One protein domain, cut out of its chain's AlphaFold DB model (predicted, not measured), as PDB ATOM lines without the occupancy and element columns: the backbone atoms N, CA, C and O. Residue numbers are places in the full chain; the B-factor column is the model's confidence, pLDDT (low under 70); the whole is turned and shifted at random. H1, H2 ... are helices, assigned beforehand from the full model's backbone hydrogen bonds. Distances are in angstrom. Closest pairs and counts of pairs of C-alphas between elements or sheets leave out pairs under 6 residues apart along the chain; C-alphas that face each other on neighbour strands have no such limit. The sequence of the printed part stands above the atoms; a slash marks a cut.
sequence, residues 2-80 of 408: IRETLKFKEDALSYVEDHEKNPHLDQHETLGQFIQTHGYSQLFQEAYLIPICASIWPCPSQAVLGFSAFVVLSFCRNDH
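This is residues 2 to 80 of the 408 residues of an uncharacterized protein of Hordeum vulgare subsp. vulgare (UniProt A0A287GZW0). Long helix H1 is crossed by H5, whose start meets H2; H3 packs with short H4. Residues 20 to 25 stick out. All helix and compact, the 79 printed residues with named helices H1 to H5 have a radius of gyration of the C-alphas of 12.0 A and span 32 by 27 by 23 A.

H1, residues 2 to 21, touches H5, residues 69 to 78, about perpendicular at 75 degrees; the closest C-alphas, of Ala 12 and Leu 73, are 5.6 A apart. H2, residues 31 to 38, touches H5, the closest C-alphas, of Leu 31 and Ala 69, 4.2 A apart. H3, residues 42 to 56, touches H4, residues 61 to 64. Every O i to N i+4 pair is within hydrogen-bond range in H1, H2 and H5, and 9 of 11 in H3.

H1, 29.1 A long, begins at C-alpha 2 (-4.177, -40.737, -6.350); H5 ends at C-alpha 78 (-15.482, -56.424, -13.045).

The printed part has no cut; pLDDT is under 70 at residues 23 to 26 and 80.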
ATOM      1  N   ILE A   2      -4.332 -39.403  -7.001       82.50
ATOM      2  CA  ILE A   2      -4.177 -40.737  -6.350       82.50
ATOM      3  C   ILE A   2      -5.192 -40.975  -5.218       82.50
ATOM      4  O   ILE A   2      -5.844 -42.015  -5.179       82.50
ATOM      5  N   ARG A   3      -5.367 -39.992  -4.325       86.31
ATOM      6  CA  ARG A   3      -6.360 -40.060  -3.240       86.31
ATOM      7  C   ARG A   3      -7.788 -40.231  -3.766       86.31
ATOM      8  O   ARG A   3      -8.550 -41.007  -3.207       86.31
ATOM      9  N   GLU A   4      -8.135 -39.520  -4.834       89.00
ATOM     10  CA  GLU A   4      -9.453 -39.626  -5.470       89.00
ATOM     11  C   GLU A   4      -9.625 -40.959  -6.189       89.00
ATOM     12  O   GLU A   4     -10.708 -41.511  -6.140       89.00
ATOM     13  N   THR A   5      -8.573 -41.530  -6.778       84.38
ATOM     14  CA  THR A   5      -8.624 -42.874  -7.372       84.38
ATOM     15  C   THR A   5      -8.908 -43.943  -6.314       84.38
ATOM     16  O   THR A   5      -9.704 -44.846  -6.560       84.38
ATOM     17  N   LEU A   6      -8.292 -43.839  -5.129       84.44
ATOM     18  CA  LEU A   6      -8.563 -44.750  -4.010       84.44
ATOM     19  C   LEU A   6      -9.988 -44.578  -3.475       84.44
ATOM     20  O   LEU A   6     -10.700 -45.569  -3.342       84.44
ATOM     21  N   LYS A   7     -10.423 -43.330  -3.261       89.19
ATOM     22  CA  LYS A   7     -11.802 -43.019  -2.863       89.19
ATOM     23  C   LYS A   7     -12.818 -43.544  -3.887       89.19
ATOM     24  O   LYS A   7     -13.778 -44.198  -3.513       89.19
ATOM     25  N   PHE A   8     -12.559 -43.339  -5.179       89.62
ATOM     26  CA  PHE A   8     -13.416 -43.799  -6.273       89.62
ATOM     27  C   PHE A   8     -13.575 -45.309  -6.293       89.62
ATOM     28  O   PHE A   8     -14.669 -45.796  -6.550       89.62
ATOM     29  N   LYS A   9     -12.516 -46.057  -5.973       86.31
ATOM     30  CA  LYS A   9     -12.625 -47.505  -5.806       86.31
ATOM     31  C   LYS A   9     -13.605 -47.865  -4.688       86.31
ATOM     32  O   LYS A   9     -14.447 -48.728  -4.902       86.31
ATOM     33  N   GLU A  10     -13.481 -47.250  -3.517       85.75
ATOM     34  CA  GLU A  10     -14.335 -47.542  -2.356       85.75
ATOM     35  C   GLU A  10     -15.797 -47.165  -2.624       85.75
ATOM     36  O   GLU A  10     -16.679 -48.012  -2.482       85.75
ATOM     37  N   ASP A  11     -16.036 -45.944  -3.112       91.06
ATOM     38  CA  ASP A  11     -17.374 -45.450  -3.448       91.06
ATOM     39  C   ASP A  11     -18.036 -46.333  -4.524       91.06
ATOM     40  O   ASP A  11     -19.195 -46.717  -4.387       91.06
ATOM     41  N   ALA A  12     -17.295 -46.717  -5.574       89.50
ATOM     42  CA  ALA A  12     -17.802 -47.586  -6.638       89.50
ATOM     43  C   ALA A  12     -18.179 -48.984  -6.131       89.50
ATOM     44  O   ALA A  12     -19.194 -49.536  -6.552       89.50
ATOM     45  N   LEU A  13     -17.370 -49.573  -5.243       86.12
ATOM     46  CA  LEU A  13     -17.656 -50.894  -4.683       86.12
ATOM     47  C   LEU A  13     -18.912 -50.861  -3.810       86.12
ATOM     48  O   LEU A  13     -19.805 -51.680  -4.029       86.12
ATOM     49  N   SER A  14     -19.012 -49.886  -2.899       87.81
ATOM     50  CA  SER A  14     -20.201 -49.706  -2.056       87.81
ATOM     51  C   SER A  14     -21.448 -49.514  -2.913       87.81
ATOM     52  O   SER A  14     -22.450 -50.195  -2.714       87.81
ATOM     53  N   TYR A  15     -21.358 -48.647  -3.923       89.81
ATOM     54  CA  TYR A  15     -22.467 -48.345  -4.816       89.81
ATOM     55  C   TYR A  15     -23.038 -49.593  -5.492       89.81
ATOM     56  O   TYR A  15     -24.251 -49.811  -5.491       89.81
ATOM     57  N   VAL A  16     -22.168 -50.418  -6.082       86.81
ATOM     58  CA  VAL A  16     -22.611 -51.614  -6.803       86.81
ATOM     59  C   VAL A  16     -23.145 -52.668  -5.828       86.81
ATOM     60  O   VAL A  16     -24.166 -53.285  -6.119       86.81
ATOM     61  N   GLU A  17     -22.524 -52.843  -4.658       85.69
ATOM     62  CA  GLU A  17     -23.027 -53.764  -3.628       85.69
ATOM     63  C   GLU A  17     -24.425 -53.389  -3.123       85.69
ATOM     64  O   GLU A  17     -25.262 -54.270  -2.912       85.69
ATOM     65  N   ASP A  18     -24.696 -52.098  -2.943       85.19
ATOM     66  CA  ASP A  18     -25.998 -51.620  -2.478       85.19
ATOM     67  C   ASP A  18     -27.099 -51.871  -3.520       85.19
ATOM     68  O   ASP A  18     -28.201 -52.298  -3.159       85.19
ATOM     69  N   HIS A  19     -26.786 -51.701  -4.810       83.81
ATOM     70  CA  HIS A  19     -27.691 -52.023  -5.921       83.81
ATOM     71  C   HIS A  19     -27.912 -53.531  -6.090       83.81
ATOM     72  O   HIS A  19     -29.021 -53.962  -6.397       83.81
ATOM     73  N   GLU A  20     -26.889 -54.356  -5.856       80.06
ATOM     74  CA  GLU A  20     -27.032 -55.817  -5.887       80.06
ATOM     75  C   GLU A  20     -27.894 -56.341  -4.730       80.06
ATOM     76  O   GLU A  20     -28.672 -57.279  -4.914       80.06
ATOM     77  N   LYS A  21     -27.784 -55.735  -3.541       80.12
ATOM     78  CA  LYS A  21     -28.612 -56.084  -2.372       80.12
ATOM     79  C   LYS A  21     -30.052 -55.601  -2.509       80.12
ATOM     80  O   LYS A  21     -30.949 -56.216  -1.939       80.12
ATOM     81  N   ASN A  22     -30.277 -54.532  -3.269       77.50
ATOM     82  CA  ASN A  22     -31.594 -53.945  -3.468       77.50
ATOM     83  C   ASN A  22     -31.892 -53.816  -4.971       77.50
ATOM     84  O   ASN A  22     -31.808 -52.718  -5.515       77.50
ATOM     85  N   PRO A  23     -32.311 -54.898  -5.654       67.56
ATOM     86  CA  PRO A  23     -32.565 -54.885  -7.101       67.56
ATOM     87  C   PRO A  23     -33.692 -53.937  -7.539       67.56
ATOM     88  O   PRO A  23     -33.846 -53.663  -8.725       67.56
ATOM     89  N   HIS A  24     -34.502 -53.467  -6.585       62.84
ATOM     90  CA  HIS A  24     -35.544 -52.461  -6.794       62.84
ATOM     91  C   HIS A  24     -35.020 -51.020  -6.711       62.84
ATOM     92  O   HIS A  24     -35.792 -50.095  -6.960       62.84
ATOM     93  N   LEU A  25     -33.750 -50.815  -6.326       67.12
ATOM     94  CA  LEU A  25     -33.128 -49.499  -6.379       67.12
ATOM     95  C   LEU A  25     -33.064 -49.025  -7.817       67.12
ATOM     96  O   LEU A  25     -32.755 -49.765  -8.754       67.12
ATOM     97  N   ASP A  26     -33.380 -47.753  -7.953       65.19
ATOM     98  CA  ASP A  26     -33.599 -47.171  -9.241       65.19
ATOM     99  C   ASP A  26     -32.275 -46.916  -9.976       65.19
ATOM    100  O   ASP A  26     -31.491 -46.056  -9.581       65.19
ATOM    101  N   GLN A  27     -32.026 -47.621 -11.084       73.62
ATOM    102  CA  GLN A  27     -30.799 -47.482 -11.892       73.62
ATOM    103  C   GLN A  27     -30.807 -46.217 -12.779       73.62
ATOM    104  O   GLN A  27     -30.267 -46.210 -13.888       73.62
ATOM    105  N   HIS A  28     -31.474 -45.152 -12.327       83.88
ATOM    106  CA  HIS A  28     -31.646 -43.900 -13.073       83.88
ATOM    107  C   HIS A  28     -30.458 -42.947 -12.946       83.88
ATOM    108  O   HIS A  28     -30.380 -41.972 -13.695       83.88
ATOM    109  N   GLU A  29     -29.544 -43.209 -12.014       91.94
ATOM    110  CA  GLU A  29     -28.428 -42.313 -11.765       91.94
ATOM    111  C   GLU A  29     -27.397 -42.363 -12.899       91.94
ATOM    112  O   GLU A  29     -26.924 -43.417 -13.345       91.94
ATOM    113  N   THR A  30     -27.039 -41.173 -13.361       95.00
ATOM    114  CA  THR A  30     -25.974 -40.965 -14.336       95.00
ATOM    115  C   THR A  30     -24.613 -40.893 -13.653       95.00
ATOM    116  O   THR A  30     -24.491 -40.493 -12.494       95.00
ATOM    117  N   LEU A  31     -23.551 -41.209 -14.390       94.38
ATOM    118  CA  LEU A  31     -22.182 -41.095 -13.900       94.38
ATOM    119  C   LEU A  31     -21.858 -39.660 -13.440       94.38
ATOM    120  O   LEU A  31     -21.171 -39.476 -12.439       94.38
ATOM    121  N   GLY A  32     -22.388 -38.645 -14.128       94.00
ATOM    122  CA  GLY A  32     -22.251 -37.240 -13.743       94.00
ATOM    123  C   GLY A  32     -22.885 -36.918 -12.389       94.00
ATOM    124  O   GLY A  32     -22.261 -36.244 -11.571       94.00
ATOM    125  N   GLN A  33     -24.086 -37.440 -12.121       94.38
ATOM    126  CA  GLN A  33     -24.747 -37.291 -10.818       94.38
ATOM    127  C   GLN A  33     -23.950 -37.980  -9.710       94.38
ATOM    128  O   GLN A  33     -23.663 -37.349  -8.694       94.38
ATOM    129  N   PHE A  34     -23.498 -39.215  -9.946       94.44
ATOM    130  CA  PHE A  34     -22.655 -39.945  -8.999       94.44
ATOM    131  C   PHE A  34     -21.397 -39.142  -8.634       94.44
ATOM    132  O   PHE A  34     -21.067 -38.964  -7.459       94.44
ATOM    133  N   ILE A  35     -20.715 -38.594  -9.644       94.12
ATOM    134  CA  ILE A  35     -19.514 -37.775  -9.466       94.12
ATOM    135  C   ILE A  35     -19.797 -36.523  -8.630       94.12
ATOM    136  O   ILE A  35     -19.020 -36.193  -7.727       94.12
ATOM    137  N   GLN A  36     -20.889 -35.824  -8.942       93.75
ATOM    138  CA  GLN A  36     -21.275 -34.590  -8.270       93.75
ATOM    139  C   GLN A  36     -21.600 -34.846  -6.795       93.75
ATOM    140  O   GLN A  36     -21.095 -34.128  -5.932       93.75
ATOM    141  N   THR A  37     -22.372 -35.894  -6.503       93.88
ATOM    142  CA  THR A  37     -22.758 -36.295  -5.141       93.88
ATOM    143  C   THR A  37     -21.541 -36.594  -4.261       93.88
ATOM    144  O   THR A  37     -21.503 -36.206  -3.096       93.88
ATOM    145  N   HIS A  38     -20.507 -37.224  -4.823       93.56
ATOM    146  CA  HIS A  38     -19.299 -37.606  -4.086       93.56
ATOM    147  C   HIS A  38     -18.186 -36.540  -4.121       93.56
ATOM    148  O   HIS A  38     -17.149 -36.708  -3.468       93.56
ATOM    149  N   GLY A  39     -18.386 -35.437  -4.850       94.06
ATOM    150  CA  GLY A  39     -17.491 -34.280  -4.868       94.06
ATOM    151  C   GLY A  39     -16.129 -34.527  -5.527       94.06
ATOM    152  O   GLY A  39     -15.117 -34.050  -5.009       94.06
ATOM    153  N   TYR A  40     -16.070 -35.279  -6.632       95.00
ATOM    154  CA  TYR A  40     -14.809 -35.472  -7.367       95.00
ATOM    155  C   TYR A  40     -14.392 -34.222  -8.149       95.00
ATOM    156  O   TYR A  40     -15.212 -33.570  -8.800       95.00
ATOM    157  N   SER A  41     -13.094 -33.915  -8.135       94.62
ATOM    158  CA  SER A  41     -12.549 -32.739  -8.814       94.62
ATOM    159  C   SER A  41     -12.654 -32.832 -10.339       94.62
ATOM    160  O   SER A  41     -12.610 -33.917 -10.921       94.62
ATOM    161  N   GLN A  42     -12.715 -31.676 -11.005       92.69
ATOM    162  CA  GLN A  42     -12.680 -31.594 -12.470       92.69
ATOM    163  C   GLN A  42     -11.421 -32.257 -13.049       92.69
ATOM    164  O   GLN A  42     -11.506 -32.986 -14.031       92.69
ATOM    165  N   LEU A  43     -10.269 -32.097 -12.384       92.56
ATOM    166  CA  LEU A  43      -9.024 -32.748 -12.791       92.56
ATOM    167  C   LEU A  43      -9.155 -34.279 -12.796       92.56
ATOM    168  O   LEU A  43      -8.684 -34.926 -13.727       92.56
ATOM    169  N   PHE A  44      -9.801 -34.870 -11.787       91.56
ATOM    170  CA  PHE A  44     -10.042 -36.314 -11.759       91.56
ATOM    171  C   PHE A  44     -10.948 -36.771 -12.904       91.56
ATOM    172  O   PHE A  44     -10.678 -37.787 -13.548       91.56
ATOM    173  N   GLN A  45     -11.992 -35.999 -13.190       91.31
ATOM    174  CA  GLN A  45     -12.912 -36.292 -14.283       91.31
ATOM    175  C   GLN A  45     -12.193 -36.251 -15.637       91.31
ATOM    176  O   GLN A  45     -12.225 -37.233 -16.375       91.31
ATOM    177  N   GLU A  46     -11.497 -35.156 -15.936       89.44
ATOM    178  CA  GLU A  46     -10.880 -34.901 -17.243       89.44
ATOM    179  C   GLU A  46      -9.604 -35.712 -17.485       89.44
ATOM    180  O   GLU A  46      -9.363 -36.142 -18.611       89.44
ATOM    181  N   ALA A  47      -8.787 -35.943 -16.453       87.75
ATOM    182  CA  ALA A  47      -7.495 -36.612 -16.609       87.75
ATOM    183  C   ALA A  47      -7.544 -38.130 -16.373       87.75
ATOM    184  O   ALA A  47      -6.581 -38.821 -16.706       87.75
ATOM    185  N   TYR A  48      -8.617 -38.662 -15.776       87.38
ATOM    186  CA  TYR A  48      -8.713 -40.088 -15.448       87.38
ATOM    187  C   TYR A  48     -10.015 -40.719 -15.928       87.38
ATOM    188  O   TYR A  48      -9.983 -41.608 -16.776       87.38
ATOM    189  N   LEU A  49     -11.158 -40.267 -15.412       88.88
ATOM    190  CA  LEU A  49     -12.417 -40.983 -15.612       88.88
ATOM    191  C   LEU A  49     -12.928 -40.896 -17.055       88.88
ATOM    192  O   LEU A  49     -13.202 -41.924 -17.671       88.88
ATOM    193  N   ILE A  50     -13.002 -39.687 -17.614       90.06
ATOM    194  CA  ILE A  50     -13.474 -39.462 -18.984       90.06
ATOM    195  C   ILE A  50     -12.577 -40.177 -20.005       90.06
ATOM    196  O   ILE A  50     -13.131 -40.909 -20.824       90.06
ATOM    197  N   PRO A  51     -11.232 -40.049 -19.972       89.00
ATOM    198  CA  PRO A  51     -10.365 -40.772 -20.898       89.00
ATOM    199  C   PRO A  51     -10.539 -42.290 -20.842       89.00
ATOM    200  O   PRO A  51     -10.575 -42.935 -21.889       89.00
ATOM    201  N   ILE A  52     -10.676 -42.869 -19.642       88.19
ATOM    202  CA  ILE A  52     -10.885 -44.313 -19.474       88.19
ATOM    203  C   ILE A  52     -12.225 -44.727 -20.085       88.19
ATOM    204  O   ILE A  52     -12.246 -45.580 -20.970       88.19
ATOM    205  N   CYS A  53     -13.326 -44.092 -19.674       89.62
ATOM    206  CA  CYS A  53     -14.659 -44.428 -20.172       89.62
ATOM    207  C   CYS A  53     -14.779 -44.218 -21.684       89.62
ATOM    208  O   CYS A  53     -15.303 -45.088 -22.371       89.62
ATOM    209  N   ALA A  54     -14.257 -43.110 -22.214       87.50
ATOM    210  CA  ALA A  54     -14.283 -42.833 -23.645       87.50
ATOM    211  C   ALA A  54     -13.440 -43.841 -24.439       87.50
ATOM    212  O   ALA A  54     -13.807 -44.193 -25.551       87.50
ATOM    213  N   SER A  55     -12.337 -44.349 -23.880       86.88
ATOM    214  CA  SER A  55     -11.530 -45.380 -24.550       86.88
ATOM    215  C   SER A  55     -12.231 -46.742 -24.604       86.88
ATOM    216  O   SER A  55     -12.029 -47.485 -25.559       86.88
ATOM    217  N   ILE A  56     -13.036 -47.073 -23.588       86.19
ATOM    218  CA  ILE A  56     -13.785 -48.338 -23.497       86.19
ATOM    219  C   ILE A  56     -15.050 -48.291 -24.350       86.19
ATOM    220  O   ILE A  56     -15.315 -49.219 -25.110       86.19
ATOM    221  N   TRP A  57     -15.815 -47.206 -24.227       87.94
ATOM    222  CA  TRP A  57     -17.016 -46.930 -25.006       87.94
ATOM    223  C   TRP A  57     -16.727 -45.720 -25.892       87.94
ATOM    224  O   TRP A  57     -16.854 -44.592 -25.405       87.94
ATOM    225  N   PRO A  58     -16.323 -45.933 -27.163       80.38
ATOM    226  CA  PRO A  58     -15.903 -44.872 -28.073       80.38
ATOM    227  C   PRO A  58     -17.010 -43.853 -28.344       80.38
ATOM    228  O   PRO A  58     -17.774 -43.951 -29.300       80.38
ATOM    229  N   CYS A  59     -17.095 -42.856 -27.474       79.56
ATOM    230  CA  CYS A  59     -18.096 -41.804 -27.490       79.56
ATOM    231  C   CYS A  59     -17.427 -40.439 -27.270       79.56
ATOM    232  O   CYS A  59     -16.308 -40.365 -26.750       79.56
ATOM    233  N   PRO A  60     -18.090 -39.335 -27.648       79.00
ATOM    234  CA  PRO A  60     -17.616 -38.006 -27.289       79.00
ATOM    235  C   PRO A  60     -17.527 -37.841 -25.768       79.00
ATOM    236  O   PRO A  60     -18.432 -38.241 -25.038       79.00
ATOM    237  N   SER A  61     -16.476 -37.177 -25.282       77.62
ATOM    238  CA  SER A  61     -16.249 -36.954 -23.846       77.62
ATOM    239  C   SER A  61     -17.437 -36.330 -23.113       77.62
ATOM    240  O   SER A  61     -17.678 -36.675 -21.960       77.62
ATOM    241  N   GLN A  62     -18.205 -35.448 -23.769       76.75
ATOM    242  CA  GLN A  62     -19.385 -34.834 -23.147       76.75
ATOM    243  C   GLN A  62     -20.503 -35.851 -22.862       76.75
ATOM    244  O   GLN A  62     -21.308 -35.631 -21.963       76.75
ATOM    245  N   ALA A  63     -20.554 -36.963 -23.602       84.94
ATOM    246  CA  ALA A  63     -21.572 -37.997 -23.435       84.94
ATOM    247  C   ALA A  63     -21.281 -38.937 -22.254       84.94
ATOM    248  O   ALA A  63     -22.216 -39.504 -21.694       84.94
ATOM    249  N   VAL A  64     -20.014 -39.061 -21.835       89.12
ATOM    250  CA  VAL A  64     -19.580 -39.982 -20.767       89.12
ATOM    251  C   VAL A  64     -20.321 -39.730 -19.452       89.12
ATOM    252  O   VAL A  64     -20.729 -40.670 -18.776       89.12
ATOM    253  N   LEU A  65     -20.539 -38.464 -19.085       91.19
ATOM    254  CA  LEU A  65     -21.240 -38.126 -17.842       91.19
ATOM    255  C   LEU A  65     -22.729 -38.510 -17.873       91.19
ATOM    256  O   LEU A  65     -23.338 -38.636 -16.816       91.19
ATOM    257  N   GLY A  66     -23.306 -38.729 -19.059       91.69
ATOM    258  CA  GLY A  66     -24.677 -39.214 -19.236       91.69
ATOM    259  C   GLY A  66     -24.820 -40.740 -19.182       91.69
ATOM    260  O   GLY A  66     -25.933 -41.254 -19.298       91.69
ATOM    261  N   PHE A  67     -23.718 -41.477 -19.029       93.75
ATOM    262  CA  PHE A  67     -23.750 -42.933 -18.902       93.75
ATOM    263  C   PHE A  67     -24.422 -43.366 -17.602       93.75
ATOM    264  O   PHE A  67     -24.436 -42.619 -16.628       93.75
ATOM    265  N   SER A  68     -24.955 -44.586 -17.571       93.56
ATOM    266  CA  SER A  68     -25.453 -45.191 -16.335       93.56
ATOM    267  C   SER A  68     -24.300 -45.375 -15.348       93.56
ATOM    268  O   SER A  68     -23.316 -46.053 -15.661       93.56
ATOM    269  N   ALA A  69     -24.435 -44.803 -14.146       93.38
ATOM    270  CA  ALA A  69     -23.461 -44.998 -13.076       93.38
ATOM    271  C   ALA A  69     -23.320 -46.491 -12.754       93.38
ATOM    272  O   ALA A  69     -22.208 -47.011 -12.712       93.38
ATOM    273  N   PHE A  70     -24.442 -47.208 -12.644       90.44
ATOM    274  CA  PHE A  70     -24.445 -48.643 -12.372       90.44
ATOM    275  C   PHE A  70     -23.636 -49.445 -13.397       90.44
ATOM    276  O   PHE A  70     -22.783 -50.244 -13.004       90.44
ATOM    277  N   VAL A  71     -23.844 -49.214 -14.698       89.00
ATOM    278  CA  VAL A  71     -23.131 -49.955 -15.754       89.00
ATOM    279  C   VAL A  71     -21.632 -49.659 -15.709       89.00
ATOM    280  O   VAL A  71     -20.827 -50.589 -15.688       89.00
ATOM    281  N   VAL A  72     -21.252 -48.380 -15.639       90.94
ATOM    282  CA  VAL A  72     -19.841 -47.967 -15.641       90.94
ATOM    283  C   VAL A  72     -19.109 -48.463 -14.397       90.94
ATOM    284  O   VAL A  72     -18.018 -49.017 -14.507       90.94
ATOM    285  N   LEU A  73     -19.693 -48.289 -13.209       90.50
ATOM    286  CA  LEU A  73     -19.068 -48.696 -11.949       90.50
ATOM    287  C   LEU A  73     -18.978 -50.222 -11.844       90.50
ATOM    288  O   LEU A  73     -17.942 -50.743 -11.425       90.50
ATOM    289  N   SER A  74     -20.002 -50.946 -12.308       86.69
ATOM    290  CA  SER A  74     -19.963 -52.410 -12.377       86.69
ATOM    291  C   SER A  74     -18.883 -52.906 -13.334       86.69
ATOM    292  O   SER A  74     -18.152 -53.829 -12.985       86.69
ATOM    293  N   PHE A  75     -18.729 -52.278 -14.504       85.44
ATOM    294  CA  PHE A  75     -17.639 -52.592 -15.431       85.44
ATOM    295  C   PHE A  75     -16.276 -52.313 -14.795       85.44
ATOM    296  O   PHE A  75     -15.406 -53.173 -14.763       85.44
ATOM    297  N   CYS A  76     -16.094 -51.141 -14.183       83.44
ATOM    298  CA  CYS A  76     -14.845 -50.793 -13.512       83.44
ATOM    299  C   CYS A  76     -14.466 -51.793 -12.405       83.44
ATOM    300  O   CYS A  76     -13.280 -52.103 -12.239       83.44
ATOM    301  N   ARG A  77     -15.461 -52.305 -11.665       80.56
ATOM    302  CA  ARG A  77     -15.290 -53.383 -10.686       80.56
ATOM    303  C   ARG A  77     -14.874 -54.688 -11.369       80.56
ATOM    304  O   ARG A  77     -13.849 -55.237 -10.981       80.56
ATOM    305  N   ASN A  78     -15.636 -55.129 -12.371       73.56
ATOM    306  CA  ASN A  78     -15.482 -56.424 -13.045       73.56
ATOM    307  C   ASN A  78     -14.231 -56.511 -13.945       73.56
ATOM    308  O   ASN A  78     -13.728 -57.596 -14.211       73.56
ATOM    309  N   ASP A  79     -13.699 -55.388 -14.412       71.62
ATOM    310  CA  ASP A  79     -12.509 -55.345 -15.270       71.62
ATOM    311  C   ASP A  79     -11.276 -54.818 -14.517       71.62
ATOM    312  O   ASP A  79     -10.235 -54.517 -15.107       71.62
ATOM    313  N   HIS A  80     -11.376 -54.710 -13.184       68.44
ATOM    314  CA  HIS A  80     -10.317 -54.251 -12.280       68.44
ATOM    315  C   HIS A  80      -9.697 -52.892 -12.668       68.44
ATOM    316  O   HIS A  80      -8.546 -52.591 -12.332       68.44
TER     317      HIS A  80